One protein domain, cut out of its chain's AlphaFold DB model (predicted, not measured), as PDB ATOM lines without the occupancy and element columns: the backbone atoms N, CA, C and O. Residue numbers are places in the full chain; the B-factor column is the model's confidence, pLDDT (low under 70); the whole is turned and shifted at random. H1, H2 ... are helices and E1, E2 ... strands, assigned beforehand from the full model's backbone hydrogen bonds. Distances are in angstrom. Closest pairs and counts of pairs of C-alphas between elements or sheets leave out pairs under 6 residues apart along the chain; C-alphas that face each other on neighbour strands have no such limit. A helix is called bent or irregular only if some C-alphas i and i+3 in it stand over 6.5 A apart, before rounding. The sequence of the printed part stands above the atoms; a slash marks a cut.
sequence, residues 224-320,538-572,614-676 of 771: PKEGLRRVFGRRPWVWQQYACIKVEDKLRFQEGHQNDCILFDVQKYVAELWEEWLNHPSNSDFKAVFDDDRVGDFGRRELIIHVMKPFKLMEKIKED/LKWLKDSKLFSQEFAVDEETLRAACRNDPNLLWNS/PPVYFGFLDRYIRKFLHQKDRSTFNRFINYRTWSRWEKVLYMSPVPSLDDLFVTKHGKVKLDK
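Overview. This is residues 224 to 320, 538 to 572 and 614 to 676 of the 771 residues of the protein "Hypothetical protein" of Odontella aurita (UniProt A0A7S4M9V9). Helix H2 runs through the middle of a helical body, with H3 and the bent helix H5 on one side of it and the short helices H7, H8 and H10 on the other. H1 and H4 lie by the end of H2 that points toward the small hairpin E1 and E2, which makes one tip of the length, while H9 makes the opposite tip. The printed part has 195 residues with ten named helices, H1 to H10, followed by antiparallel E1 and E2; it is mostly helix, and the packing is mostly crossed. It is only just compact, close to loose, with a radius of gyration of the C-alphas of 19.6 A, and elongated, spanning 72 by 43 by 27 A.

Arrangement. Begin at the hairpin of E1, residues 665 to 668, and E2, residues 671 to 674, where N 666 and O 673 are within hydrogen-bond range at 2.8 A. H2, residues 235 to 250, is apart from both strands. H3, residues 266 to 278, forms a helical hairpin with H2, their closest C-alphas, Ala 243 and Val 270, 6.7 A apart. H5, residues 296 to 319, was assigned as one helix by its hydrogen bonds but is bent, C-alphas 307 and 310 being 7.5 A apart; its arms are H5a, residues 296 to 307, and H5b, residues 310 to 319. H5b touches H3 at a shallow tilt of 21 degrees, opposite ways, closest at C-alphas 267 and 311, 5.8 A. H1, residues 225 to 232, touches H5a, closest at C-alphas 228 and 303, 6.5 A. H4, residues 281 to 291, is irregular, with C-alphas 282 and 285 7.8 A apart, and touches H3 only at the corner, closest at C-alphas 278 and 287, 6.1 A. H10, residues 646 to 652, is close to H2 but not clearly touching, closest at C-alphas 242 and 649, 7.4 A. H8, residues 555 to 561, touches H10, closest at C-alphas 561 and 651, 6.1 A. H7, residues 544 to 551, touches H8, closest at C-alphas 548 and 555, 5.5 A. H6, residues 538 to 542, touches H7 only at the corner, closest at C-alphas 540 and 547, 4.8 A. H9, residues 620 to 628, touches no helix. O i to N i+4 pairs are within range throughout H1, H2, H3, H5a, H5b, H6, H7 and H8, but in 5 of 7 in H4, 4 of 5 in H9 and 2 of 3 in H10.

Along the chain. Find C-alpha 235 at (240.613, 222.887, 172.488); from there H2 runs 22.9 A to C-alpha 250. H3 measures 18.0 A and H5a 17.3 A. E2 ends at C-alpha 674, (235.276, 208.994, 156.581).

Size, cuts and confidence. The farthest C-alphas, Phe 628 and His 669, are 72.7 A apart. Residues 321 to 537 and 573 to 613 are not printed, leaving gaps of 28.6 A and 17.8 A between C-alphas. The links H2 to H3, H9 to H10 and H10 to E1 are long. Residues 632 to 633 are under 70 in pLDDT.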
ATOM      1  N   PRO A 224     232.023 208.655 171.647       93.56
ATOM      2  CA  PRO A 224     233.321 208.462 172.270       93.56
ATOM      3  C   PRO A 224     234.152 209.741 172.300       93.56
ATOM      4  O   PRO A 224     234.316 210.427 171.285       93.56
ATOM      5  N   LYS A 225     234.740 210.038 173.464       93.31
ATOM      6  CA  LYS A 225     235.561 211.235 173.665       93.31
ATOM      7  C   LYS A 225     236.713 211.302 172.671       93.31
ATOM      8  O   LYS A 225     237.024 212.372 172.157       93.31
ATOM      9  N   GLU A 226     237.349 210.162 172.417       91.19
ATOM     10  CA  GLU A 226     238.488 210.079 171.506       91.19
ATOM     11  C   GLU A 226     238.077 210.364 170.058       91.19
ATOM     12  O   GLU A 226     238.764 211.120 169.380       91.19
ATOM     13  N   GLY A 227     236.917 209.868 169.611       92.75
ATOM     14  CA  GLY A 227     236.383 210.189 168.286       92.75
ATOM     15  C   GLY A 227     236.134 211.686 168.115       92.75
ATOM     16  O   GLY A 227     236.589 212.287 167.143       92.75
ATOM     17  N   LEU A 228     235.508 212.321 169.111       95.38
ATOM     18  CA  LEU A 228     235.301 213.772 169.112       95.38
ATOM     19  C   LEU A 228     236.629 214.544 169.127       95.38
ATOM     20  O   LEU A 228     236.742 215.560 168.451       95.38
ATOM     21  N   ARG A 229     237.654 214.064 169.844       94.75
ATOM     22  CA  ARG A 229     238.991 214.686 169.849       94.75
ATOM     23  C   ARG A 229     239.680 214.634 168.493       94.75
ATOM     24  O   ARG A 229     240.427 215.551 168.166       94.75
ATOM     25  N   ARG A 230     239.448 213.580 167.706       93.06
ATOM     26  CA  ARG A 230     239.981 213.496 166.340       93.06
ATOM     27  C   ARG A 230     239.346 214.527 165.421       93.06
ATOM     28  O   ARG A 230     240.065 215.121 164.634       93.06
ATOM     29  N   VAL A 231     238.042 214.762 165.560       94.88
ATOM     30  CA  VAL A 231     237.301 215.727 164.733       94.88
ATOM     31  C   VAL A 231     237.579 217.171 165.161       94.88
ATOM     32  O   VAL A 231     237.889 218.014 164.331       94.88
ATOM     33  N   PHE A 232     237.490 217.454 166.460       96.69
ATOM     34  CA  PHE A 232     237.445 218.816 167.005       96.69
ATOM     35  C   PHE A 232     238.743 219.266 167.694       96.69
ATOM     36  O   PHE A 232     238.826 220.385 168.200       96.69
ATOM     37  N   GLY A 233     239.756 218.402 167.769       95.94
ATOM     38  CA  GLY A 233     240.999 218.679 168.490       95.94
ATOM     39  C   GLY A 233     240.838 218.540 169.995       95.94
ATOM     40  O   GLY A 233     239.970 217.822 170.475       95.94
ATOM     41  N   ARG A 234     241.689 219.205 170.782       96.69
ATOM     42  CA  ARG A 234     241.602 219.162 172.259       96.69
ATOM     43  C   ARG A 234     241.156 220.486 172.882       96.69
ATOM     44  O   ARG A 234     240.876 220.526 174.082       96.69
ATOM     45  N   ARG A 235     240.992 221.532 172.068       96.81
ATOM     46  CA  ARG A 235     240.613 222.887 172.488       96.81
ATOM     47  C   ARG A 235     239.292 222.965 173.277       96.81
ATOM     48  O   ARG A 235     239.308 223.589 174.337       96.81
ATOM     49  N   PRO A 236     238.199 222.263 172.902       98.00
ATOM     50  CA  PRO A 236     236.956 222.278 173.689       98.00
ATOM     51  C   PRO A 236     237.126 221.771 175.128       98.00
ATOM     52  O   PRO A 236     236.424 222.202 176.041       98.00
ATOM     53  N   TRP A 237     238.086 220.871 175.366       97.38
ATOM     54  CA  TRP A 237     238.380 220.376 176.711       97.38
ATOM     55  C   TRP A 237     239.230 221.353 177.521       97.38
ATOM     56  O   TRP A 237     239.114 221.332 178.739       97.38
ATOM     57  N   VAL A 238     240.033 222.214 176.884       97.75
ATOM     58  CA  VAL A 238     240.688 223.350 177.561       97.75
ATOM     59  C   VAL A 238     239.625 224.356 178.005       97.75
ATOM     60  O   VAL A 238     239.614 224.756 179.169       97.75
ATOM     61  N   TRP A 239     238.678 224.686 177.118       98.19
ATOM     62  CA  TRP A 239     237.531 225.532 177.456       98.19
ATOM     63  C   TRP A 239     236.705 224.952 178.609       98.19
ATOM     64  O   TRP A 239     236.359 225.684 179.529       98.19
ATOM     65  N   GLN A 240     236.463 223.637 178.641       98.06
ATOM     66  CA  GLN A 240     235.737 223.006 179.748       98.06
ATOM     67  C   GLN A 240     236.413 223.261 181.109       98.06
ATOM     68  O   GLN A 240     235.716 223.503 182.091       98.06
ATOM     69  N   GLN A 241     237.753 223.247 181.176       97.81
ATOM     70  CA  GLN A 241     238.478 223.574 182.415       97.81
ATOM     71  C   GLN A 241     238.263 225.042 182.816       97.81
ATOM     72  O   GLN A 241     237.984 225.339 183.974       97.81
ATOM     73  N   TYR A 242     238.344 225.959 181.851       98.00
ATOM     74  CA  TYR A 242     238.071 227.380 182.065       98.00
ATOM     75  C   TYR A 242     236.634 227.632 182.546       98.00
ATOM     76  O   TYR A 242     236.425 228.339 183.535       98.00
ATOM     77  N   ALA A 243     235.649 226.999 181.904       98.25
ATOM     78  CA  ALA A 243     234.239 227.107 182.259       98.25
ATOM     79  C   ALA A 243     233.975 226.607 183.687       98.25
ATOM     80  O   ALA A 243     233.262 227.268 184.437       98.25
ATOM     81  N   CYS A 244     234.607 225.508 184.118       98.19
ATOM     82  CA  CYS A 244     234.517 225.048 185.507       98.19
ATOM     83  C   CYS A 244     235.018 226.096 186.517       98.19
ATOM     84  O   CYS A 244     234.399 226.259 187.566       98.19
ATOM     85  N   ILE A 245     236.095 226.828 186.209       97.69
ATOM     86  CA  ILE A 245     236.613 227.896 187.084       97.69
ATOM     87  C   ILE A 245     235.644 229.083 187.119       97.69
ATOM     88  O   ILE A 245     235.378 229.612 188.197       97.69
ATOM     89  N   LYS A 246     235.093 229.491 185.969       97.31
ATOM     90  CA  LYS A 246     234.100 230.577 185.889       97.31
ATOM     91  C   LYS A 246     232.804 230.237 186.627       97.31
ATOM     92  O   LYS A 246     232.297 231.063 187.380       97.31
ATOM     93  N   VAL A 247     232.306 229.011 186.475       97.88
ATOM     94  CA  VAL A 247     231.142 228.511 187.222       97.88
ATOM     95  C   VAL A 247     231.417 228.520 188.719       97.88
ATOM     96  O   VAL A 247     230.599 229.029 189.481       97.88
ATOM     97  N   GLU A 248     232.572 228.006 189.153       97.25
ATOM     98  CA  GLU A 248     232.920 228.028 190.573       97.25
ATOM     99  C   GLU A 248     233.006 229.461 191.108       97.25
ATOM    100  O   GLU A 248     232.527 229.717 192.204       97.25
ATOM    101  N   ASP A 249     233.572 230.403 190.349       95.62
ATOM    102  CA  ASP A 249     233.650 231.815 190.733       95.62
ATOM    103  C   ASP A 249     232.263 232.418 190.997       95.62
ATOM    104  O   ASP A 249     232.055 233.031 192.049       95.62
ATOM    105  N   LYS A 250     231.292 232.148 190.114       95.94
ATOM    106  CA  LYS A 250     229.914 232.650 190.232       95.94
ATOM    107  C   LYS A 250     229.108 231.995 191.344       95.94
ATOM    108  O   LYS A 250     228.434 232.718 192.076       95.94
ATOM    109  N   LEU A 251     229.181 230.672 191.484       96.75
ATOM    110  CA  LEU A 251     228.370 229.913 192.440       96.75
ATOM    111  C   LEU A 251     228.610 230.356 193.880       96.75
ATOM    112  O   LEU A 251     229.749 230.411 194.337       96.75
ATOM    113  N   ARG A 252     227.542 230.602 194.635       96.19
ATOM    114  CA  ARG A 252     227.587 230.926 196.064       96.19
ATOM    115  C   ARG A 252     226.826 229.894 196.883       96.19
ATOM    116  O   ARG A 252     225.955 229.202 196.376       96.19
ATOM    117  N   PHE A 253     227.167 229.811 198.161       95.81
ATOM    118  CA  PHE A 253     226.369 229.108 199.159       95.81
ATOM    119  C   PHE A 253     225.756 230.163 200.087       95.81
ATOM    120  O   PHE A 253     226.339 230.504 201.114       95.81
ATOM    121  N   GLN A 254     224.668 230.790 199.645       95.12
ATOM    122  CA  GLN A 254     224.069 231.966 200.277       95.12
ATOM    123  C   GLN A 254     222.586 232.045 199.906       95.12
ATOM    124  O   GLN A 254     222.230 232.477 198.815       95.12
ATOM    125  N   GLU A 255     221.718 231.634 200.830       94.25
ATOM    126  CA  GLU A 255     220.268 231.625 200.622       94.25
ATOM    127  C   GLU A 255     219.709 232.974 200.168       94.25
ATOM    128  O   GLU A 255     220.098 234.021 200.680       94.25
ATOM    129  N   GLY A 256     218.797 232.934 199.194       92.44
ATOM    130  CA  GLY A 256     218.145 234.120 198.637       92.44
ATOM    131  C   GLY A 256     219.000 234.933 197.658       92.44
ATOM    132  O   GLY A 256     218.453 235.772 196.946       92.44
ATOM    133  N   HIS A 257     220.308 234.680 197.558       96.12
ATOM    134  CA  HIS A 257     221.165 235.356 196.585       96.12
ATOM    135  C   HIS A 257     220.951 234.775 195.173       96.12
ATOM    136  O   HIS A 257     220.848 233.565 194.993       96.12
ATOM    137  N   GLN A 258     220.961 235.620 194.137       94.75
ATOM    138  CA  GLN A 258     220.729 235.204 192.737       94.75
ATOM    139  C   GLN A 258     221.720 234.144 192.213       94.75
ATOM    140  O   GLN A 258     221.389 233.333 191.356       94.75
ATOM    141  N   ASN A 259     222.939 234.148 192.755       96.06
ATOM    142  CA  ASN A 259     223.977 233.159 192.453       96.06
ATOM    143  C   ASN A 259     224.060 232.020 193.485       96.06
ATOM    144  O   ASN A 259     225.088 231.342 193.544       96.06
ATOM    145  N   ASP A 260     223.057 231.838 194.347       97.19
ATOM    146  CA  ASP A 260     223.006 230.674 195.235       97.19
ATOM    147  C   ASP A 260     223.026 229.379 194.419       97.19
ATOM    148  O   ASP A 260     222.384 229.287 193.378       97.19
ATOM    149  N   CYS A 261     223.742 228.361 194.887       95.44
ATOM    150  CA  CYS A 261     223.907 227.106 194.158       95.44
ATOM    151  C   CYS A 261     222.599 226.352 193.879       95.44
ATOM    152  O   CYS A 261     222.568 225.557 192.943       95.44
ATOM    153  N   ILE A 262     221.532 226.621 194.639       95.38
ATOM    154  CA  ILE A 262     220.206 226.034 194.414       95.38
ATOM    155  C   ILE A 262     219.405 226.821 193.362       95.38
ATOM    156  O   ILE A 262     218.581 226.247 192.655       95.38
ATOM    157  N   LEU A 263     219.655 228.125 193.215       95.31
ATOM    158  CA  LEU A 263     218.887 229.009 192.325       95.31
ATOM    159  C   LEU A 263     219.591 229.292 190.995       95.31
ATOM    160  O   LEU A 263     218.935 229.483 189.974       95.31
ATOM    161  N   PHE A 264     220.922 229.327 190.997       96.56
ATOM    162  CA  PHE A 264     221.727 229.684 189.839       96.56
ATOM    163  C   PHE A 264     221.566 228.650 188.718       96.56
ATOM    164  O   PHE A 264     221.743 227.451 188.939       96.56
ATOM    165  N   ASP A 265     221.253 229.123 187.511       96.62
ATOM    166  CA  ASP A 265     221.160 228.291 186.309       96.62
ATOM    167  C   ASP A 265     222.556 228.122 185.695       96.62
ATOM    168  O   ASP A 265     223.051 228.953 184.921       96.62
ATOM    169  N   VAL A 266     223.220 227.033 186.084       96.75
ATOM    170  CA  VAL A 266     224.576 226.704 185.646       96.75
ATOM    171  C   VAL A 266     224.581 226.404 184.150       96.75
ATOM    172  O   VAL A 266     225.516 226.795 183.451       96.75
ATOM    173  N   GLN A 267     223.559 225.712 183.639       95.62
ATOM    174  CA  GLN A 267     223.504 225.326 182.229       95.62
ATOM    175  C   GLN A 267     223.399 226.540 181.314       95.62
ATOM    176  O   GLN A 267     224.157 226.626 180.344       95.62
ATOM    177  N   LYS A 268     222.513 227.485 181.633       96.94
ATOM    178  CA  LYS A 268     222.365 228.721 180.866       96.94
ATOM    179  C   LYS A 268     223.647 229.541 180.883       96.94
ATOM    180  O   LYS A 268     224.138 229.904 179.817       96.94
ATOM    181  N   TYR A 269     224.229 229.764 182.062       97.31
ATOM    182  CA  TYR A 269     225.471 230.530 182.182       97.31
ATOM    183  C   TYR A 269     226.608 229.919 181.352       97.31
ATOM    184  O   TYR A 269     227.339 230.618 180.655       97.31
ATOM    185  N   VAL A 270     226.750 228.593 181.376       97.94
ATOM    186  CA  VAL A 270     227.797 227.918 180.602       97.94
ATOM    187  C   VAL A 270     227.492 227.905 179.102       97.94
ATOM    188  O   VAL A 270     228.425 227.993 178.303       97.94
ATOM    189  N   ALA A 271     226.225 227.815 178.696       97.56
ATOM    190  CA  ALA A 271     225.842 227.947 177.293       97.56
ATOM    191  C   ALA A 271     226.224 229.330 176.743       97.56
ATOM    192  O   ALA A 271     226.810 229.415 175.667       97.56
ATOM    193  N   GLU A 272     225.995 230.394 177.515       97.31
ATOM    194  CA  GLU A 272     226.432 231.751 177.167       97.31
ATOM    195  C   GLU A 272     227.967 231.839 177.053       97.31
ATOM    196  O   GLU A 272     228.479 232.363 176.062       97.31
ATOM    197  N   LEU A 273     228.715 231.237 177.990       97.06
ATOM    198  CA  LEU A 273     230.184 231.155 177.918       97.06
ATOM    199  C   LEU A 273     230.696 230.349 176.714       97.06
ATOM    200  O   LEU A 273     231.790 230.613 176.209       97.06
ATOM    201  N   TRP A 274     229.960 229.323 176.287       98.00
ATOM    202  CA  TRP A 274     230.305 228.535 175.104       98.00
ATOM    203  C   TRP A 274     230.135 229.364 173.842       98.00
ATOM    204  O   TRP A 274     231.047 229.391 173.020       98.00
ATOM    205  N   GLU A 275     229.016 230.075 173.714       97.81
ATOM    206  CA  GLU A 275     228.761 230.956 172.575       97.81
ATOM    207  C   GLU A 275     229.781 232.094 172.498       97.81
ATOM    208  O   GLU A 275     230.302 232.380 171.418       97.81
ATOM    209  N   GLU A 276     230.132 232.714 173.626       96.38
ATOM    210  CA  GLU A 276     231.178 233.741 173.670       96.38
ATOM    211  C   GLU A 276     232.522 233.191 173.169       96.38
ATOM    212  O   GLU A 276     233.161 233.780 172.295       96.38
ATOM    213  N   TRP A 277     232.932 232.024 173.670       97.50
ATOM    214  CA  TRP A 277     234.192 231.387 173.289       97.50
ATOM    215  C   TRP A 277     234.202 230.888 171.836       97.50
ATOM    216  O   TRP A 277     235.208 231.032 171.134       97.50
ATOM    217  N   LEU A 278     233.096 230.312 171.360       97.94
ATOM    218  CA  LEU A 278     232.950 229.818 169.990       97.94
ATOM    219  C   LEU A 278     233.039 230.966 168.977       97.94
ATOM    220  O   LEU A 278     233.666 230.822 167.931       97.94
ATOM    221  N   ASN A 279     232.443 232.113 169.302       97.88
ATOM    222  CA  ASN A 279     232.397 233.282 168.425       97.88
ATOM    223  C   ASN A 279     233.612 234.215 168.567       97.88
ATOM    224  O   ASN A 279     233.711 235.202 167.834       97.88
ATOM    225  N   HIS A 280     234.548 233.914 169.469       97.31
ATOM    226  CA  HIS A 280     235.742 234.727 169.666       97.31
ATOM    227  C   HIS A 280     236.645 234.723 168.410       97.31
ATOM    228  O   HIS A 280     236.906 233.652 167.854       97.31
ATOM    229  N   PRO A 281     237.208 235.871 167.968       97.50
ATOM    230  CA  PRO A 281     238.012 235.949 166.738       97.50
ATOM    231  C   PRO A 281     239.202 234.978 166.695       97.50
ATOM    232  O   PRO A 281     239.478 234.366 165.662       97.50
ATOM    233  N   SER A 282     239.871 234.788 167.837       96.94
ATOM    234  CA  SER A 282     240.993 233.846 167.986       96.94
ATOM    235  C   SER A 282     240.597 232.367 167.892       96.94
ATOM    236  O   SER A 282     241.477 231.517 167.903       96.94
ATOM    237  N   ASN A 283     239.299 232.053 167.829       97.31
ATOM    238  CA  ASN A 283     238.764 230.695 167.719       97.31
ATOM    239  C   ASN A 283     238.099 230.431 166.356       97.31
ATOM    240  O   ASN A 283     237.354 229.465 166.198       97.31
ATOM    241  N   SER A 284     238.323 231.312 165.377       97.38
ATOM    242  CA  SER A 284     237.693 231.253 164.052       97.38
ATOM    243  C   SER A 284     238.022 229.978 163.266       97.38
ATOM    244  O   SER A 284     237.164 229.467 162.551       97.38
ATOM    245  N   ASP A 285     239.223 229.427 163.439       97.12
ATOM    246  CA  ASP A 285     239.651 228.133 162.896       97.12
ATOM    247  C   ASP A 285     238.823 226.966 163.457       97.12
ATOM    248  O   ASP A 285     238.328 226.126 162.707       97.12
ATOM    249  N   PHE A 286     238.609 226.942 164.773       97.94
ATOM    250  CA  PHE A 286     237.754 225.953 165.418       97.94
ATOM    251  C   PHE A 286     236.297 226.116 164.989       97.94
ATOM    252  O   PHE A 286     235.642 225.126 164.676       97.94
ATOM    253  N   LYS A 287     235.798 227.356 164.942       97.81
ATOM    254  CA  LYS A 287     234.437 227.648 164.492       97.81
ATOM    255  C   LYS A 287     234.203 227.157 163.063       97.81
ATOM    256  O   LYS A 287     233.180 226.537 162.807       97.81
ATOM    257  N   ALA A 288     235.171 227.343 162.164       97.50
ATOM    258  CA  ALA A 288     235.089 226.820 160.802       97.50
ATOM    259  C   ALA A 288     234.942 225.288 160.770       97.50
ATOM    260  O   ALA A 288     234.128 224.773 160.012       97.50
ATOM    261  N   VAL A 289     235.675 224.563 161.623       96.94
ATOM    262  CA  VAL A 289     235.531 223.102 161.768       96.94
ATOM    263  C   VAL A 289     234.201 222.716 162.416       96.94
ATOM    264  O   VAL A 289     233.587 221.729 162.019       96.94
ATOM    265  N   PHE A 290     233.743 223.481 163.405       97.38
ATOM    266  CA  PHE A 290     232.476 223.246 164.089       97.38
ATOM    267  C   PHE A 290     231.278 223.409 163.143       97.38
ATOM    268  O   PHE A 290     230.391 222.553 163.110       97.38
ATOM    269  N   ASP A 291     231.288 224.456 162.322       96.75
ATOM    270  CA  ASP A 291     230.221 224.780 161.374       96.75
ATOM    271  C   ASP A 291     230.291 223.946 160.075       96.75
ATOM    272  O   ASP A 291     229.332 223.944 159.306       96.75
ATOM    273  N   ASP A 292     231.364 223.178 159.845       95.88
ATOM    274  CA  ASP A 292     231.557 222.373 158.631       95.88
ATOM    275  C   ASP A 292     230.445 221.316 158.434       95.88
ATOM    276  O   ASP A 292     230.124 220.509 159.316       95.88
ATOM    277  N   ASP A 293     229.864 221.286 157.233       93.56
ATOM    278  CA  ASP A 293     228.768 220.381 156.863       93.56
ATOM    279  C   ASP A 293     229.126 218.891 156.974       93.56
ATOM    280  O   ASP A 293     228.239 218.050 157.160       93.56
ATOM    281  N   ARG A 294     230.412 218.536 156.855       92.56
ATOM    282  CA  ARG A 294     230.900 217.149 156.940       92.56
ATOM    283  C   ARG A 294     230.776 216.589 158.351       92.56
ATOM    284  O   ARG A 294     230.545 215.392 158.515       92.56
ATOM    285  N   VAL A 295     230.919 217.450 159.357       93.00
ATOM    286  CA  VAL A 295     230.696 217.117 160.770       93.00
ATOM    287  C   VAL A 295     229.201 216.943 161.034       93.00
ATOM    288  O   VAL A 295     228.790 215.986 161.701       93.00
ATOM    289  N   GLY A 296     228.402 217.846 160.459       92.44
ATOM    290  CA  GLY A 296     226.948 217.876 160.553       92.44
ATOM    291  C   GLY A 296     226.415 218.152 161.964       92.44
ATOM    292  O   GLY A 296     227.155 218.219 162.950       92.44
ATOM    293  N   ASP A 297     225.093 218.310 162.068       92.69
ATOM    294  CA  ASP A 297     224.426 218.659 163.331       92.69
ATOM    295  C   ASP A 297     224.602 217.599 164.417       92.69
ATOM    296  O   ASP A 297     224.652 217.930 165.602       92.69
ATOM    297  N   PHE A 298     224.739 216.329 164.022       91.81
ATOM    298  CA  PHE A 298     224.989 215.246 164.961       91.81
ATOM    299  C   PHE A 298     226.324 215.466 165.675       91.81
ATOM    300  O   PHE A 298     226.346 215.607 166.893       91.81
ATOM    301  N   GLY A 299     227.428 215.584 164.925       93.25
ATOM    302  CA  GLY A 299     228.766 215.742 165.500       93.25
ATOM    303  C   GLY A 299     228.883 216.982 166.391       93.25
ATOM    304  O   GLY A 299     229.445 216.907 167.488       93.25
ATOM    305  N   ARG A 300     228.287 218.107 165.969       95.56
ATOM    306  CA  ARG A 300     228.197 219.337 166.774       95.56
ATOM    307  C   ARG A 300     227.473 219.111 168.101       95.56
ATOM    308  O   ARG A 300     227.989 219.462 169.164       95.56
ATOM    309  N   ARG A 301     226.286 218.495 168.052       94.62
ATOM    310  CA  ARG A 301     225.471 218.206 169.237       94.62
ATOM    311  C   ARG A 301     226.190 217.255 170.192       94.62
ATOM    312  O   ARG A 301     226.167 217.490 171.400       94.62
ATOM    313  N   GLU A 302     226.868 216.232 169.675       94.56
ATOM    314  CA  GLU A 302     227.671 215.300 170.475       94.56
ATOM    315  C   GLU A 302     228.794 216.002 171.234       94.56
ATOM    316  O   GLU A 302     229.001 215.733 172.422       94.56
ATOM    317  N   LEU A 303     229.500 216.924 170.571       96.69
ATOM    318  CA  LEU A 303     230.544 217.710 171.212       96.69
ATOM    319  C   LEU A 303     229.975 218.542 172.359       96.69
ATOM    320  O   LEU A 303     230.492 218.455 173.475       96.69
ATOM    321  N   ILE A 304     228.899 219.294 172.100       96.38
ATOM    322  CA  ILE A 304     228.232 220.120 173.115       96.38
ATOM    323  C   ILE A 304     227.795 219.247 174.291       96.38
ATOM    324  O   ILE A 304     228.111 219.557 175.437       96.38
ATOM    325  N   ILE A 305     227.131 218.115 174.041       93.56
ATOM    326  CA  ILE A 305     226.720 217.180 175.099       93.56
ATOM    327  C   ILE A 305     227.926 216.740 175.932       93.56
ATOM    328  O   ILE A 305     227.843 216.709 177.161       93.56
ATOM    329  N   HIS A 306     229.059 216.447 175.292       94.19
ATOM    330  CA  HIS A 306     230.254 216.005 175.991       94.19
ATOM    331  C   HIS A 306     230.876 217.106 176.867       94.19
ATOM    332  O   HIS A 306     231.269 216.822 178.007       94.19
ATOM    333  N   VAL A 307     231.006 218.336 176.365       95.69
ATOM    334  CA  VAL A 307     231.628 219.441 177.118       95.69
ATOM    335  C   VAL A 307     230.691 220.026 178.178       95.69
ATOM    336  O   VAL A 307     231.160 220.423 179.242       95.69
ATOM    337  N   MET A 308     229.374 219.979 177.953       96.25
ATOM    338  CA  MET A 308     228.356 220.495 178.878       96.25
ATOM    339  C   MET A 308     228.000 219.532 180.010       96.25
ATOM    340  O   MET A 308     227.398 219.917 181.010       96.25
ATOM    341  N   LYS A 309     228.358 218.255 179.871       92.56
ATOM    342  CA  LYS A 309     227.980 217.195 180.804       92.56
ATOM    343  C   LYS A 309     228.203 217.483 182.298       92.56
ATOM    344  O   LYS A 309     227.286 217.183 183.057       92.56
ATOM    345  N   PRO A 310     229.366 217.981 182.765       95.56
ATOM    346  CA  PRO A 310     229.546 218.250 184.193       95.56
ATOM    347  C   PRO A 310     228.509 219.248 184.720       95.56
ATOM    348  O   PRO A 310     227.950 219.043 185.788       95.56
ATOM    349  N   PHE A 311     228.159 220.255 183.924       97.19
ATOM    350  CA  PHE A 311     227.172 221.269 184.282       97.19
ATOM    351  C   PHE A 311     225.746 220.710 184.260       97.19
ATOM    352  O   PHE A 311     224.976 220.946 185.184       97.19
ATOM    353  N   LYS A 312     225.423 219.854 183.280       95.12
ATOM    354  CA  LYS A 312     224.159 219.095 183.279       95.12
ATOM    355  C   LYS A 312     224.026 218.178 184.493       95.12
ATOM    356  O   LYS A 312     222.934 217.998 185.011       95.12
ATOM    357  N   LEU A 313     225.129 217.576 184.936       94.19
ATOM    358  CA  LEU A 313     225.135 216.735 186.127       94.19
ATOM    359  C   LEU A 313     224.886 217.551 187.399       94.19
ATOM    360  O   LEU A 313     224.180 217.071 188.273       94.19
ATOM    361  N   MET A 314     225.433 218.766 187.488       96.38
ATOM    362  CA  MET A 314     225.166 219.676 188.606       96.38
ATOM    363  C   MET A 314     223.687 220.057 188.682       96.38
ATOM    364  O   MET A 314     223.116 219.992 189.762       96.38
ATOM    365  N   GLU A 315     223.053 220.357 187.546       94.88
ATOM    366  CA  GLU A 315     221.605 220.607 187.514       94.88
ATOM    367  C   GLU A 315     220.792 219.369 187.896       94.88
ATOM    368  O   GLU A 315     219.880 219.455 188.706       94.88
ATOM    369  N   LYS A 316     221.176 218.179 187.418       93.31
ATOM    370  CA  LYS A 316     220.519 216.936 187.847       93.31
ATOM    371  C   LYS A 316     220.629 216.693 189.351       93.31
ATOM    372  O   LYS A 316     219.665 216.246 189.947       93.31
ATOM    373  N   ILE A 317     221.779 216.979 189.962       94.75
ATOM    374  CA  ILE A 317     221.948 216.872 191.420       94.75
ATOM    375  C   ILE A 317     220.984 217.819 192.156       94.75
ATOM    376  O   ILE A 317     220.520 217.493 193.241       94.75
ATOM    377  N   LYS A 318     220.691 218.981 191.565       92.94
ATOM    378  CA  LYS A 318     219.816 220.017 192.123       92.94
ATOM    379  C   LYS A 318     218.325 219.696 191.955       92.94
ATOM    380  O   LYS A 318     217.540 219.940 192.866       92.94
ATOM    381  N   GLU A 319     217.933 219.187 190.787       91.00
ATOM    382  CA  GLU A 319     216.529 219.072 190.361       91.00
ATOM    383  C   GLU A 319     215.956 217.653 190.500       91.00
ATOM    384  O   GLU A 319     214.786 217.490 190.842       91.00
ATOM    385  N   ASP A 320     216.764 216.621 190.242       88.38
ATOM    386  CA  ASP A 320     216.314 215.229 190.169       88.38
ATOM    387  C   ASP A 320     216.400 214.559 191.543       88.38
ATOM    388  O   ASP A 320     217.348 213.834 191.859       88.38
ATOM    389  N   LEU A 538     243.658 219.485 187.949       92.31
ATOM    390  CA  LEU A 538     244.411 220.554 188.615       92.31
ATOM    391  C   LEU A 538     245.922 220.356 188.512       92.31
ATOM    392  O   LEU A 538     246.659 221.306 188.246       92.31
ATOM    393  N   LYS A 539     246.387 219.112 188.659       91.38
ATOM    394  CA  LYS A 539     247.800 218.769 188.471       91.38
ATOM    395  C   LYS A 539     248.320 219.144 187.083       91.38
ATOM    396  O   LYS A 539     249.463 219.569 186.960       91.38
ATOM    397  N   TRP A 540     247.504 218.992 186.045       93.69
ATOM    398  CA  TRP A 540     247.916 219.295 184.676       93.69
ATOM    399  C   TRP A 540     247.909 220.793 184.416       93.69
ATOM    400  O   TRP A 540     248.808 221.289 183.760       93.69
ATOM    401  N   LEU A 541     246.983 221.543 185.013       96.06
ATOM    402  CA  LEU A 541     246.974 223.010 184.927       96.06
ATOM    403  C   LEU A 541     248.191 223.674 185.607       96.06
ATOM    404  O   LEU A 541     248.467 224.847 185.360       96.06
ATOM    405  N   LYS A 542     248.911 222.930 186.455       95.31
ATOM    406  CA  LYS A 542     250.128 223.359 187.164       95.31
ATOM    407  C   LYS A 542     251.434 222.957 186.481       95.31
ATOM    408  O   LYS A 542     252.462 223.553 186.775       95.31
ATOM    409  N   ASP A 543     251.412 221.934 185.631       95.62
ATOM    410  CA  ASP A 543     252.608 221.273 185.100       95.62
ATOM    411  C   ASP A 543     252.625 221.363 183.574       95.62
ATOM    412  O   ASP A 543     251.733 220.845 182.899       95.62
ATOM    413  N   SER A 544     253.650 222.019 183.021       96.31
ATOM    414  CA  SER A 544     253.719 222.300 181.585       96.31
ATOM    415  C   SER A 544     253.832 221.068 180.728       96.31
ATOM    416  O   SER A 544     253.213 221.019 179.668       96.31
ATOM    417  N   LYS A 545     254.542 220.048 181.194       95.94
ATOM    418  CA  LYS A 545     254.679 218.805 180.453       95.94
ATOM    419  C   LYS A 545     253.350 218.063 180.415       95.94
ATOM    420  O   LYS A 545     252.920 217.635 179.346       95.94
ATOM    421  N   LEU A 546     252.676 217.941 181.561       95.00
ATOM    422  CA  LEU A 546     251.389 217.243 181.636       95.00
ATOM    423  C   LEU A 546     250.295 217.976 180.853       95.00
ATOM    424  O   LEU A 546     249.520 217.329 180.149       95.00
ATOM    425  N   PHE A 547     250.252 219.309 180.927       96.75
ATOM    426  CA  PHE A 547     249.328 220.115 180.129       96.75
ATOM    427  C   PHE A 547     249.564 219.915 178.630       96.75
ATOM    428  O   PHE A 547     248.629 219.624 177.887       96.75
ATOM    429  N   SER A 548     250.820 220.043 178.195       96.38
ATOM    430  CA  SER A 548     251.218 219.921 176.788       96.38
ATOM    431  C   SER A 548     250.851 218.548 176.230       96.38
ATOM    432  O   SER A 548     250.259 218.445 175.157       96.38
ATOM    433  N   GLN A 549     251.091 217.488 177.010       94.56
ATOM    434  CA  GLN A 549     250.719 216.119 176.660       94.56
ATOM    435  C   GLN A 549     249.202 215.908 176.583       94.56
ATOM    436  O   GLN A 549     248.730 215.278 175.634       94.56
ATOM    437  N   GLU A 550     248.420 216.421 177.539       93.25
ATOM    438  CA  GLU A 550     246.961 216.239 177.520       93.25
ATOM    439  C   GLU A 550     246.274 217.098 176.464       93.25
ATOM    440  O   GLU A 550     245.295 216.644 175.876       93.25
ATOM    441  N   PHE A 551     246.715 218.325 176.217       95.62
ATOM    442  CA  PHE A 551     245.995 219.263 175.350       95.62
ATOM    443  C   PHE A 551     246.659 219.466 173.987       95.62
ATOM    444  O   PHE A 551     246.150 220.242 173.179       95.62
ATOM    445  N   ALA A 552     247.726 218.711 173.703       95.44
ATOM    446  CA  ALA A 552     248.493 218.772 172.459       95.44
ATOM    447  C   ALA A 552     248.996 220.195 172.153       95.44
ATOM    448  O   ALA A 552     248.949 220.646 171.013       95.44
ATOM    449  N   VAL A 553     249.433 220.909 173.190       96.25
ATOM    450  CA  VAL A 553     250.006 222.257 173.083       96.25
ATOM    451  C   VAL A 553     251.524 222.143 173.142       96.25
ATOM    452  O   VAL A 553     252.041 221.320 173.891       96.25
ATOM    453  N   ASP A 554     252.230 222.955 172.360       97.25
ATOM    454  CA  ASP A 554     253.686 223.056 172.452       97.25
ATOM    455  C   ASP A 554     254.123 223.620 173.820       97.25
ATOM    456  O   ASP A 554     253.605 224.638 174.288       97.25
ATOM    457  N   GLU A 555     255.079 222.950 174.468       97.50
ATOM    458  CA  GLU A 555     255.463 223.258 175.849       97.50
ATOM    459  C   GLU A 555     256.154 224.621 175.967       97.50
ATOM    460  O   GLU A 555     255.910 225.358 176.928       97.50
ATOM    461  N   GLU A 556     256.994 224.983 174.995       97.19
ATOM    462  CA  GLU A 556     257.700 226.267 174.988       97.19
ATOM    463  C   GLU A 556     256.719 227.424 174.798       97.19
ATOM    464  O   GLU A 556     256.749 228.400 175.553       97.19
ATOM    465  N   THR A 557     255.783 227.272 173.862       96.94
ATOM    466  CA  THR A 557     254.707 228.232 173.606       96.94
ATOM    467  C   THR A 557     253.817 228.416 174.837       96.94
ATOM    468  O   THR A 557     253.512 229.550 175.220       96.94
ATOM    469  N   LEU A 558     253.452 227.323 175.515       97.56
ATOM    470  CA  LEU A 558     252.674 227.361 176.755       97.56
ATOM    471  C   LEU A 558     253.417 228.099 177.875       97.56
ATOM    472  O   LEU A 558     252.841 228.953 178.555       97.56
ATOM    473  N   ARG A 559     254.703 227.796 178.078       97.31
ATOM    474  CA  ARG A 559     255.524 228.481 179.084       97.31
ATOM    475  C   ARG A 559     255.648 229.964 178.766       97.31
ATOM    476  O   ARG A 559     255.427 230.781 179.658       97.31
ATOM    477  N   ALA A 560     255.898 230.325 177.509       97.25
ATOM    478  CA  ALA A 560     255.964 231.716 177.077       97.25
ATOM    479  C   ALA A 560     254.643 232.464 177.341       97.25
ATOM    480  O   ALA A 560     254.657 233.581 177.868       97.25
ATOM    481  N   ALA A 561     253.496 231.832 177.072       96.75
ATOM    482  CA  ALA A 561     252.171 232.382 177.371       96.75
ATOM    483  C   ALA A 561     251.994 232.717 178.857       96.75
ATOM    484  O   ALA A 561     251.484 233.787 179.208       96.75
ATOM    485  N   CYS A 562     252.493 231.827 179.713       97.06
ATOM    486  CA  CYS A 562     252.492 231.944 181.167       97.06
ATOM    487  C   CYS A 562     253.706 232.712 181.722       97.06
ATOM    488  O   CYS A 562     253.962 232.653 182.924       97.06
ATOM    489  N   ARG A 563     254.447 233.458 180.884       96.69
ATOM    490  CA  ARG A 563     255.637 234.250 181.267       96.69
ATOM    491  C   ARG A 563     256.729 233.422 181.961       96.69
ATOM    492  O   ARG A 563     257.407 233.915 182.857       96.69
ATOM    493  N   ASN A 564     256.888 232.169 181.546       96.44
ATOM    494  CA  ASN A 564     257.816 231.185 182.105       96.44
ATOM    495  C   ASN A 564     257.614 230.911 183.608       96.44
ATOM    496  O   ASN A 564     258.551 230.505 184.292       96.44
ATOM    497  N   ASP A 565     256.400 231.117 184.128       95.31
ATOM    498  CA  ASP A 565     256.063 230.757 185.504       95.31
ATOM    499  C   ASP A 565     256.069 229.224 185.672       95.31
ATOM    500  O   ASP A 565     255.349 228.534 184.938       95.31
ATOM    501  N   PRO A 566     256.833 228.669 186.636       92.81
ATOM    502  CA  PRO A 566     256.884 227.228 186.877       92.81
ATOM    503  C   PRO A 566     255.536 226.618 187.281       92.81
ATOM    504  O   PRO A 566     255.366 225.410 187.155       92.81
ATOM    505  N   ASN A 567     254.587 227.426 187.760       93.56
ATOM    506  CA  ASN A 567     253.273 226.974 188.210       93.56
ATOM    507  C   ASN A 567     252.152 227.155 187.170       93.56
ATOM    508  O   ASN A 567     250.982 226.909 187.476       93.56
ATOM    509  N   LEU A 568     252.488 227.599 185.953       95.31
ATOM    510  CA  LEU A 568     251.558 227.807 184.838       95.31
ATOM    511  C   LEU A 568     250.288 228.593 185.181       95.31
ATOM    512  O   LEU A 568     250.330 229.812 185.224       95.31
ATOM    513  N   LEU A 569     249.137 227.937 185.350       97.31
ATOM    514  CA  LEU A 569     247.855 228.604 185.583       97.31
ATOM    515  C   LEU A 569     247.558 228.775 187.075       97.31
ATOM    516  O   LEU A 569     246.642 229.517 187.419       97.31
ATOM    517  N   TRP A 570     248.332 228.134 187.956       96.75
ATOM    518  CA  TRP A 570     248.198 228.255 189.405       96.75
ATOM    519  C   TRP A 570     249.104 229.364 189.944       96.75
ATOM    520  O   TRP A 570     250.296 229.161 190.160       96.75
ATOM    521  N   ASN A 571     248.549 230.551 190.180       96.81
ATOM    522  CA  ASN A 571     249.297 231.662 190.761       96.81
ATOM    523  C   ASN A 571     248.356 232.594 191.539       96.81
ATOM    524  O   ASN A 571     247.497 233.248 190.951       96.81
ATOM    525  N   SER A 572     248.539 232.663 192.861       95.00
ATOM    526  CA  SER A 572     247.701 233.476 193.753       95.00
ATOM    527  C   SER A 572     247.852 234.981 193.514       95.00
ATOM    528  O   SER A 572     246.867 235.710 193.582       95.00
ATOM    529  N   PRO A 614     231.211 235.421 200.245       90.38
ATOM    530  CA  PRO A 614     231.725 235.066 201.554       90.38
ATOM    531  C   PRO A 614     232.394 233.679 201.511       90.38
ATOM    532  O   PRO A 614     231.921 232.772 200.818       90.38
ATOM    533  N   PRO A 615     233.499 233.461 202.245       90.88
ATOM    534  CA  PRO A 615     234.042 232.125 202.434       90.88
ATOM    535  C   PRO A 615     233.146 231.338 203.396       90.88
ATOM    536  O   PRO A 615     233.094 231.631 204.592       90.88
ATOM    537  N   VAL A 616     232.467 230.315 202.879       91.75
ATOM    538  CA  VAL A 616     231.542 229.479 203.657       91.75
ATOM    539  C   VAL A 616     232.192 228.134 204.000       91.75
ATOM    540  O   VAL A 616     232.815 227.494 203.149       91.75
ATOM    541  N   TYR A 617     232.058 227.713 205.258       90.25
ATOM    542  CA  TYR A 617     232.559 226.439 205.777       90.25
ATOM    543  C   TYR A 617     231.442 225.701 206.496       90.25
ATOM    544  O   TYR A 617     230.638 226.326 207.187       90.25
ATOM    545  N   PHE A 618     231.427 224.380 206.362       91.06
ATOM    546  CA  PHE A 618     230.510 223.546 207.121       91.06
ATOM    547  C   PHE A 618     231.015 223.399 208.560       91.06
ATOM    548  O   PHE A 618     232.177 223.052 208.769       91.06
ATOM    549  N   GLY A 619     230.151 223.676 209.539       86.25
ATOM    550  CA  GLY A 619     230.478 223.651 210.965       86.25
ATOM    551  C   GLY A 619     231.022 224.976 211.523       86.25
ATOM    552  O   GLY A 619     231.856 225.655 210.924       86.25
ATOM    553  N   PHE A 620     230.571 225.336 212.728       82.19
ATOM    554  CA  PHE A 620     230.909 226.610 213.378       82.19
ATOM    555  C   PHE A 620     232.408 226.759 213.689       82.19
ATOM    556  O   PHE A 620     233.000 227.791 213.376       82.19
ATOM    557  N   LEU A 621     233.051 225.735 214.264       81.00
ATOM    558  CA  LEU A 621     234.466 225.818 214.656       81.00
ATOM    559  C   LEU A 621     235.427 225.860 213.463       81.00
ATOM    560  O   LEU A 621     236.481 226.488 213.565       81.00
ATOM    561  N   ASP A 622     235.064 225.272 212.322       80.56
ATOM    562  CA  ASP A 622     235.882 225.336 211.107       80.56
ATOM    563  C   ASP A 622     236.095 226.781 210.640       80.56
ATOM    564  O   ASP A 622     237.193 227.136 210.203       80.56
ATOM    565  N   ARG A 623     235.090 227.650 210.824       80.50
ATOM    566  CA  ARG A 623     235.208 229.089 210.555       80.50
ATOM    567  C   ARG A 623     236.323 229.729 211.389       80.50
ATOM    568  O   ARG A 623     237.091 230.533 210.861       80.50
ATOM    569  N   TYR A 624     236.452 229.354 212.662       82.44
ATOM    570  CA  TYR A 624     237.484 229.884 213.561       82.44
ATOM    571  C   TYR A 624     238.860 229.284 213.278       82.44
ATOM    572  O   TYR A 624     239.831 230.029 213.128       82.44
ATOM    573  N   ILE A 625     238.945 227.957 213.144       79.81
ATOM    574  CA  ILE A 625     240.203 227.244 212.884       79.81
ATOM    575  C   ILE A 625     240.834 227.746 211.584       79.81
ATOM    576  O   ILE A 625     242.028 228.036 211.531       79.81
ATOM    577  N   ARG A 626     240.040 227.914 210.525       78.12
ATOM    578  CA  ARG A 626     240.562 228.346 209.222       78.12
ATOM    579  C   ARG A 626     240.897 229.825 209.168       78.12
ATOM    580  O   ARG A 626     241.847 230.190 208.477       78.12
ATOM    581  N   LYS A 627     240.184 230.658 209.934       78.81
ATOM    582  CA  LYS A 627     240.574 232.055 210.155       78.81
ATOM    583  C   LYS A 627     241.949 232.132 210.821       78.81
ATOM    584  O   LYS A 627     242.779 232.917 210.381       78.81
ATOM    585  N   PHE A 628     242.222 231.269 211.802       80.06
ATOM    586  CA  PHE A 628     243.532 231.181 212.454       80.06
ATOM    587  C   PHE A 628     244.629 230.658 211.507       80.06
ATOM    588  O   PHE A 628     245.718 231.224 211.431       80.06
ATOM    589  N   LEU A 629     244.329 229.626 210.712       79.38
ATOM    590  CA  LEU A 629     245.272 229.027 209.758       79.38
ATOM    591  C   LEU A 629     245.463 229.828 208.455       79.38
ATOM    592  O   LEU A 629     246.231 229.393 207.600       79.38
ATOM    593  N   HIS A 630     244.778 230.963 208.280       73.31
ATOM    594  CA  HIS A 630     244.823 231.798 207.069       73.31
ATOM    595  C   HIS A 630     244.512 231.033 205.761       73.31
ATOM    596  O   HIS A 630     244.971 231.405 204.683       73.31
ATOM    597  N   GLN A 631     243.701 229.970 205.824       72.31
ATOM    598  CA  GLN A 631     243.347 229.143 204.661       72.31
ATOM    599  C   GLN A 631     241.991 229.559 204.075       72.31
ATOM    600  O   GLN A 631     240.982 228.902 204.334       72.31
ATOM    601  N   LYS A 632     241.958 230.639 203.280       66.25
ATOM    602  CA  LYS A 632     240.732 231.105 202.595       66.25
ATOM    603  C   LYS A 632     240.352 230.249 201.372       66.25
ATOM    604  O   LYS A 632     239.168 230.008 201.141       66.25
ATOM    605  N   ASP A 633     241.345 229.700 200.670       69.50
ATOM    606  CA  ASP A 633     241.224 229.003 199.370       69.50
ATOM    607  C   ASP A 633     240.556 227.613 199.425       69.50
ATOM    608  O   ASP A 633     240.721 226.781 198.535       69.50
ATOM    609  N   ARG A 634     239.881 227.284 200.529       78.50
ATOM    610  CA  ARG A 634     239.332 225.943 200.783       78.50
ATOM    611  C   ARG A 634     237.905 225.971 201.324       78.50
ATOM    612  O   ARG A 634     237.482 224.994 201.942       78.50
ATOM    613  N   SER A 635     237.208 227.093 201.159       88.50
ATOM    614  CA  SER A 635     235.765 227.195 201.410       88.50
ATOM    615  C   SER A 635     234.968 226.594 200.247       88.50
ATOM    616  O   SER A 635     235.510 226.363 199.159       88.50
ATOM    617  N   THR A 636     233.686 226.314 200.478       89.81
ATOM    618  CA  THR A 636     232.774 225.826 199.435       89.81
ATOM    619  C   THR A 636     232.746 226.819 198.267       89.81
ATOM    620  O   THR A 636     232.594 228.022 198.474       89.81
ATOM    621  N   PHE A 637     232.953 226.318 197.045       94.50
ATOM    622  CA  PHE A 637     233.077 227.100 195.803       94.50
ATOM    623  C   PHE A 637     234.230 228.131 195.748       94.50
ATOM    624  O   PHE A 637     234.170 229.086 194.980       94.50
ATOM    625  N   ASN A 638     235.303 227.967 196.524       93.31
ATOM    626  CA  ASN A 638     236.481 228.853 196.484       93.31
ATOM    627  C   ASN A 638     237.806 228.094 196.296       93.31
ATOM    628  O   ASN A 638     238.881 228.593 196.628       93.31
ATOM    629  N   ARG A 639     237.748 226.872 195.771       91.12
ATOM    630  CA  ARG A 639     238.894 225.970 195.623       91.12
ATOM    631  C   ARG A 639     239.765 226.325 194.428       91.12
ATOM    632  O   ARG A 639     240.965 226.039 194.449       91.12
ATOM    633  N   PHE A 640     239.205 226.959 193.399       95.06
ATOM    634  CA  PHE A 640     239.939 227.329 192.191       95.06
ATOM    635  C   PHE A 640     240.351 228.798 192.138       95.06
ATOM    636  O   PHE A 640     240.773 229.246 191.074       95.06
ATOM    637  N   ILE A 641     240.306 229.535 193.258       94.75
ATOM    638  CA  ILE A 641     240.741 230.945 193.324       94.75
ATOM    639  C   ILE A 641     242.099 231.122 192.644       94.75
ATOM    640  O   ILE A 641     242.207 231.865 191.679       94.75
ATOM    641  N   ASN A 642     243.096 230.326 193.030       95.75
ATOM    642  CA  ASN A 642     244.456 230.421 192.490       95.75
ATOM    643  C   ASN A 642     244.591 230.116 190.983       95.75
ATOM    644  O   ASN A 642     245.661 230.341 190.424       95.75
ATOM    645  N   TYR A 643     243.547 229.596 190.331       97.06
ATOM    646  CA  TYR A 643     243.506 229.363 188.883       97.06
ATOM    647  C   TYR A 643     242.759 230.456 188.113       97.06
ATOM    648  O   TYR A 643     242.684 230.380 186.887       97.06
ATOM    649  N   ARG A 644     242.231 231.483 188.791       96.56
ATOM    650  CA  ARG A 644     241.563 232.648 188.182       96.56
ATOM    651  C   ARG A 644     242.580 233.624 187.577       96.56
ATOM    652  O   ARG A 644     242.545 234.819 187.836       96.56
ATOM    653  N   THR A 645     243.528 233.095 186.810       97.44
ATOM    654  CA  THR A 645     244.595 233.827 186.118       97.44
ATOM    655  C   THR A 645     244.125 234.207 184.713       97.44
ATOM    656  O   THR A 645     244.603 233.683 183.705       97.44
ATOM    657  N   TRP A 646     243.098 235.059 184.638       97.50
ATOM    658  CA  TRP A 646     242.389 235.400 183.399       97.50
ATOM    659  C   TRP A 646     243.311 235.877 182.273       97.50
ATOM    660  O   TRP A 646     243.169 235.421 181.140       97.50
ATOM    661  N   SER A 647     244.339 236.660 182.599       97.06
ATOM    662  CA  SER A 647     245.357 237.126 181.650       97.06
ATOM    663  C   SER A 647     246.166 235.995 181.001       97.06
ATOM    664  O   SER A 647     246.689 236.144 179.892       97.06
ATOM    665  N   ARG A 648     246.305 234.853 181.687       97.50
ATOM    666  CA  ARG A 648     246.949 233.639 181.164       97.50
ATOM    667  C   ARG A 648     245.948 232.799 180.380       97.50
ATOM    668  O   ARG A 648     246.280 232.330 179.293       97.50
ATOM    669  N   TRP A 649     244.723 232.657 180.887       97.50
ATOM    670  CA  TRP A 649     243.652 231.928 180.204       97.50
ATOM    671  C   TRP A 649     243.350 232.482 178.814       97.50
ATOM    672  O   TRP A 649     243.275 231.692 177.878       97.50
ATOM    673  N   GLU A 650     243.278 233.803 178.641       95.75
ATOM    674  CA  GLU A 650     243.065 234.430 177.325       95.75
ATOM    675  C   GLU A 650     244.074 233.976 176.266       95.75
ATOM    676  O   GLU A 650     243.737 233.852 175.089       95.75
ATOM    677  N   LYS A 651     245.311 233.689 176.684       95.56
ATOM    678  CA  LYS A 651     246.362 233.204 175.788       95.56
ATOM    679  C   LYS A 651     246.265 231.704 175.566       95.56
ATOM    680  O   LYS A 651     246.435 231.255 174.441       95.56
ATOM    681  N   VAL A 652     246.009 230.935 176.624       97.25
ATOM    682  CA  VAL A 652     246.066 229.464 176.613       97.25
ATOM    683  C   VAL A 652     244.829 228.824 175.976       97.25
ATOM    684  O   VAL A 652     244.952 227.780 175.334       97.25
ATOM    685  N   LEU A 653     243.652 229.446 176.098       96.81
ATOM    686  CA  LEU A 653     242.363 228.916 175.623       96.81
ATOM    687  C   LEU A 653     242.369 228.491 174.150       96.81
ATOM    688  O   LEU A 653     241.676 227.542 173.784       96.81
ATOM    689  N   TYR A 654     243.158 229.172 173.320       96.62
ATOM    690  CA  TYR A 654     243.168 228.999 171.867       96.62
ATOM    691  C   TYR A 654     244.427 228.287 171.343       96.62
ATOM    692  O   TYR A 654     244.573 228.108 170.140       96.62
ATOM    693  N   MET A 655     245.333 227.839 172.222       96.44
ATOM    694  CA  MET A 655     246.625 227.256 171.809       96.44
ATOM    695  C   MET A 655     246.537 225.829 171.287       96.44
ATOM    696  O   MET A 655     247.405 225.396 170.534       96.44
ATOM    697  N   SER A 656     245.529 225.070 171.720       96.75
ATOM    698  CA  SER A 656     245.378 223.685 171.277       96.75
ATOM    699  C   SER A 656     245.056 223.657 169.777       96.75
ATOM    700  O   SER A 656     244.159 224.394 169.350       96.75
ATOM    701  N   PRO A 657     245.766 222.848 168.973       96.00
ATOM    702  CA  PRO A 657     245.592 222.821 167.529       96.00
ATOM    703  C   PRO A 657     244.224 222.252 167.143       96.00
ATOM    704  O   PRO A 657     243.703 221.334 167.787       96.00
ATOM    705  N   VAL A 658     243.663 222.795 166.063       96.19
ATOM    706  CA  VAL A 658     242.433 222.304 165.432       96.19
ATOM    707  C   VAL A 658     242.827 221.360 164.290       96.19
ATOM    708  O   VAL A 658     243.595 221.768 163.418       96.19
ATOM    709  N   PRO A 659     242.366 220.096 164.293       94.06
ATOM    710  CA  PRO A 659     242.665 219.138 163.236       94.06
ATOM    711  C   PRO A 659     242.119 219.583 161.880       94.06
ATOM    712  O   PRO A 659     241.057 220.199 161.801       94.06
ATOM    713  N   SER A 660     242.813 219.203 160.807       94.06
ATOM    714  CA  SER A 660     242.270 219.341 159.459       94.06
ATOM    715  C   SER A 660     241.232 218.250 159.205       94.06
ATOM    716  O   SER A 660     241.510 217.058 159.345       94.06
ATOM    717  N   LEU A 661     240.029 218.645 158.790       93.00
ATOM    718  CA  LEU A 661     238.986 217.694 158.404       93.00
ATOM    719  C   LEU A 661     239.323 216.948 157.104       93.00
ATOM    720  O   LEU A 661     238.803 215.856 156.873       93.00
ATOM    721  N   ASP A 662     240.206 217.498 156.272       92.50
ATOM    722  CA  ASP A 662     240.639 216.856 155.026       92.50
ATOM    723  C   ASP A 662     241.439 215.573 155.286       92.50
ATOM    724  O   ASP A 662     241.422 214.660 154.463       92.50
ATOM    725  N   ASP A 663     242.052 215.453 156.468       89.12
ATOM    726  CA  ASP A 663     242.757 214.239 156.894       89.12
ATOM    727  C   ASP A 663     241.787 213.116 157.309       89.12
ATOM    728  O   ASP A 663     242.162 211.945 157.372       89.12
ATOM    729  N   LEU A 664     240.531 213.460 157.617       89.81
ATOM    730  CA  LEU A 664     239.517 212.523 158.111       89.81
ATOM    731  C   LEU A 664     238.505 212.121 157.042       89.81
ATOM    732  O   LEU A 664     237.977 211.005 157.080       89.81
ATOM    733  N   PHE A 665     238.195 213.022 156.113       91.38
ATOM    734  CA  PHE A 665     237.119 212.851 155.148       91.38
ATOM    735  C   PHE A 665     237.643 212.786 153.715       91.38
ATOM    736  O   PHE A 665     238.389 213.641 153.260       91.38
ATOM    737  N   VAL A 666     237.144 211.810 152.955       90.88
ATOM    738  CA  VAL A 666     237.405 211.675 151.521       90.88
ATOM    739  C   VAL A 666     236.100 211.838 150.755       90.88
ATOM    740  O   VAL A 666     235.106 211.150 151.011       90.88
ATOM    741  N   THR A 667     236.112 212.712 149.755       87.31
ATOM    742  CA  THR A 667     234.986 212.887 148.837       87.31
ATOM    743  C   THR A 667     235.105 211.886 147.690       87.31
ATOM    744  O   THR A 667     236.010 211.976 146.864       87.31
ATOM    745  N   LYS A 668     234.183 210.918 147.613       83.94
ATOM    746  CA  LYS A 668     234.088 209.969 146.489       83.94
ATOM    747  C   LYS A 668     232.714 210.072 145.840       83.94
ATOM    748  O   LYS A 668     231.701 209.877 146.507       83.94
ATOM    749  N   HIS A 669     232.683 210.359 144.538       83.81
ATOM    750  CA  HIS A 669     231.447 210.527 143.756       83.81
ATOM    751  C   HIS A 669     230.480 211.567 144.354       83.81
ATOM    752  O   HIS A 669     229.281 211.323 144.461       83.81
ATOM    753  N   GLY A 670     231.011 212.700 144.828       80.56
ATOM    754  CA  GLY A 670     230.217 213.763 145.458       80.56
ATOM    755  C   GLY A 670     229.665 213.427 146.850       80.56
ATOM    756  O   GLY A 670     229.020 214.270 147.461       80.56
ATOM    757  N   LYS A 671     229.926 212.223 147.380       83.19
ATOM    758  CA  LYS A 671     229.571 211.839 148.751       83.19
ATOM    759  C   LYS A 671     230.807 211.921 149.641       83.19
ATOM    760  O   LYS A 671     231.805 211.243 149.389       83.19
ATOM    761  N   VAL A 672     230.717 212.728 150.693       84.94
ATOM    762  CA  VAL A 672     231.736 212.796 151.742       84.94
ATOM    763  C   VAL A 672     231.610 211.559 152.628       84.94
ATOM    764  O   VAL A 672     230.511 211.205 153.060       84.94
ATOM    765  N   LYS A 673     232.723 210.867 152.871       88.56
ATOM    766  CA  LYS A 673     232.793 209.716 153.779       88.56
ATOM    767  C   LYS A 673     234.075 209.780 154.598       88.56
ATOM    768  O   LYS A 673     235.078 210.288 154.113       88.56
ATOM    769  N   LEU A 674     234.053 209.210 155.802       88.31
ATOM    770  CA  LEU A 674     235.276 208.994 156.581       88.31
ATOM    771  C   LEU A 674     236.263 208.121 155.797       88.31
ATOM    772  O   LEU A 674     235.853 207.120 155.190       88.31
ATOM    773  N   ASP A 675     237.542 208.490 155.827       88.06
ATOM    774  CA  ASP A 675     238.601 207.748 155.155       88.06
ATOM    775  C   ASP A 675     238.690 206.315 155.701       88.06
ATOM    776  O   ASP A 675     238.643 206.064 156.904       88.06
ATOM    777  N   LYS A 676     238.836 205.347 154.793       84.44
ATOM    778  CA  LYS A 676     239.065 203.942 155.140       84.44
ATOM    779  C   LYS A 676     240.470 203.710 155.700       84.44
ATOM    780  O   LYS A 676     240.696 202.686 156.335       84.44
TER     781      LYS A 676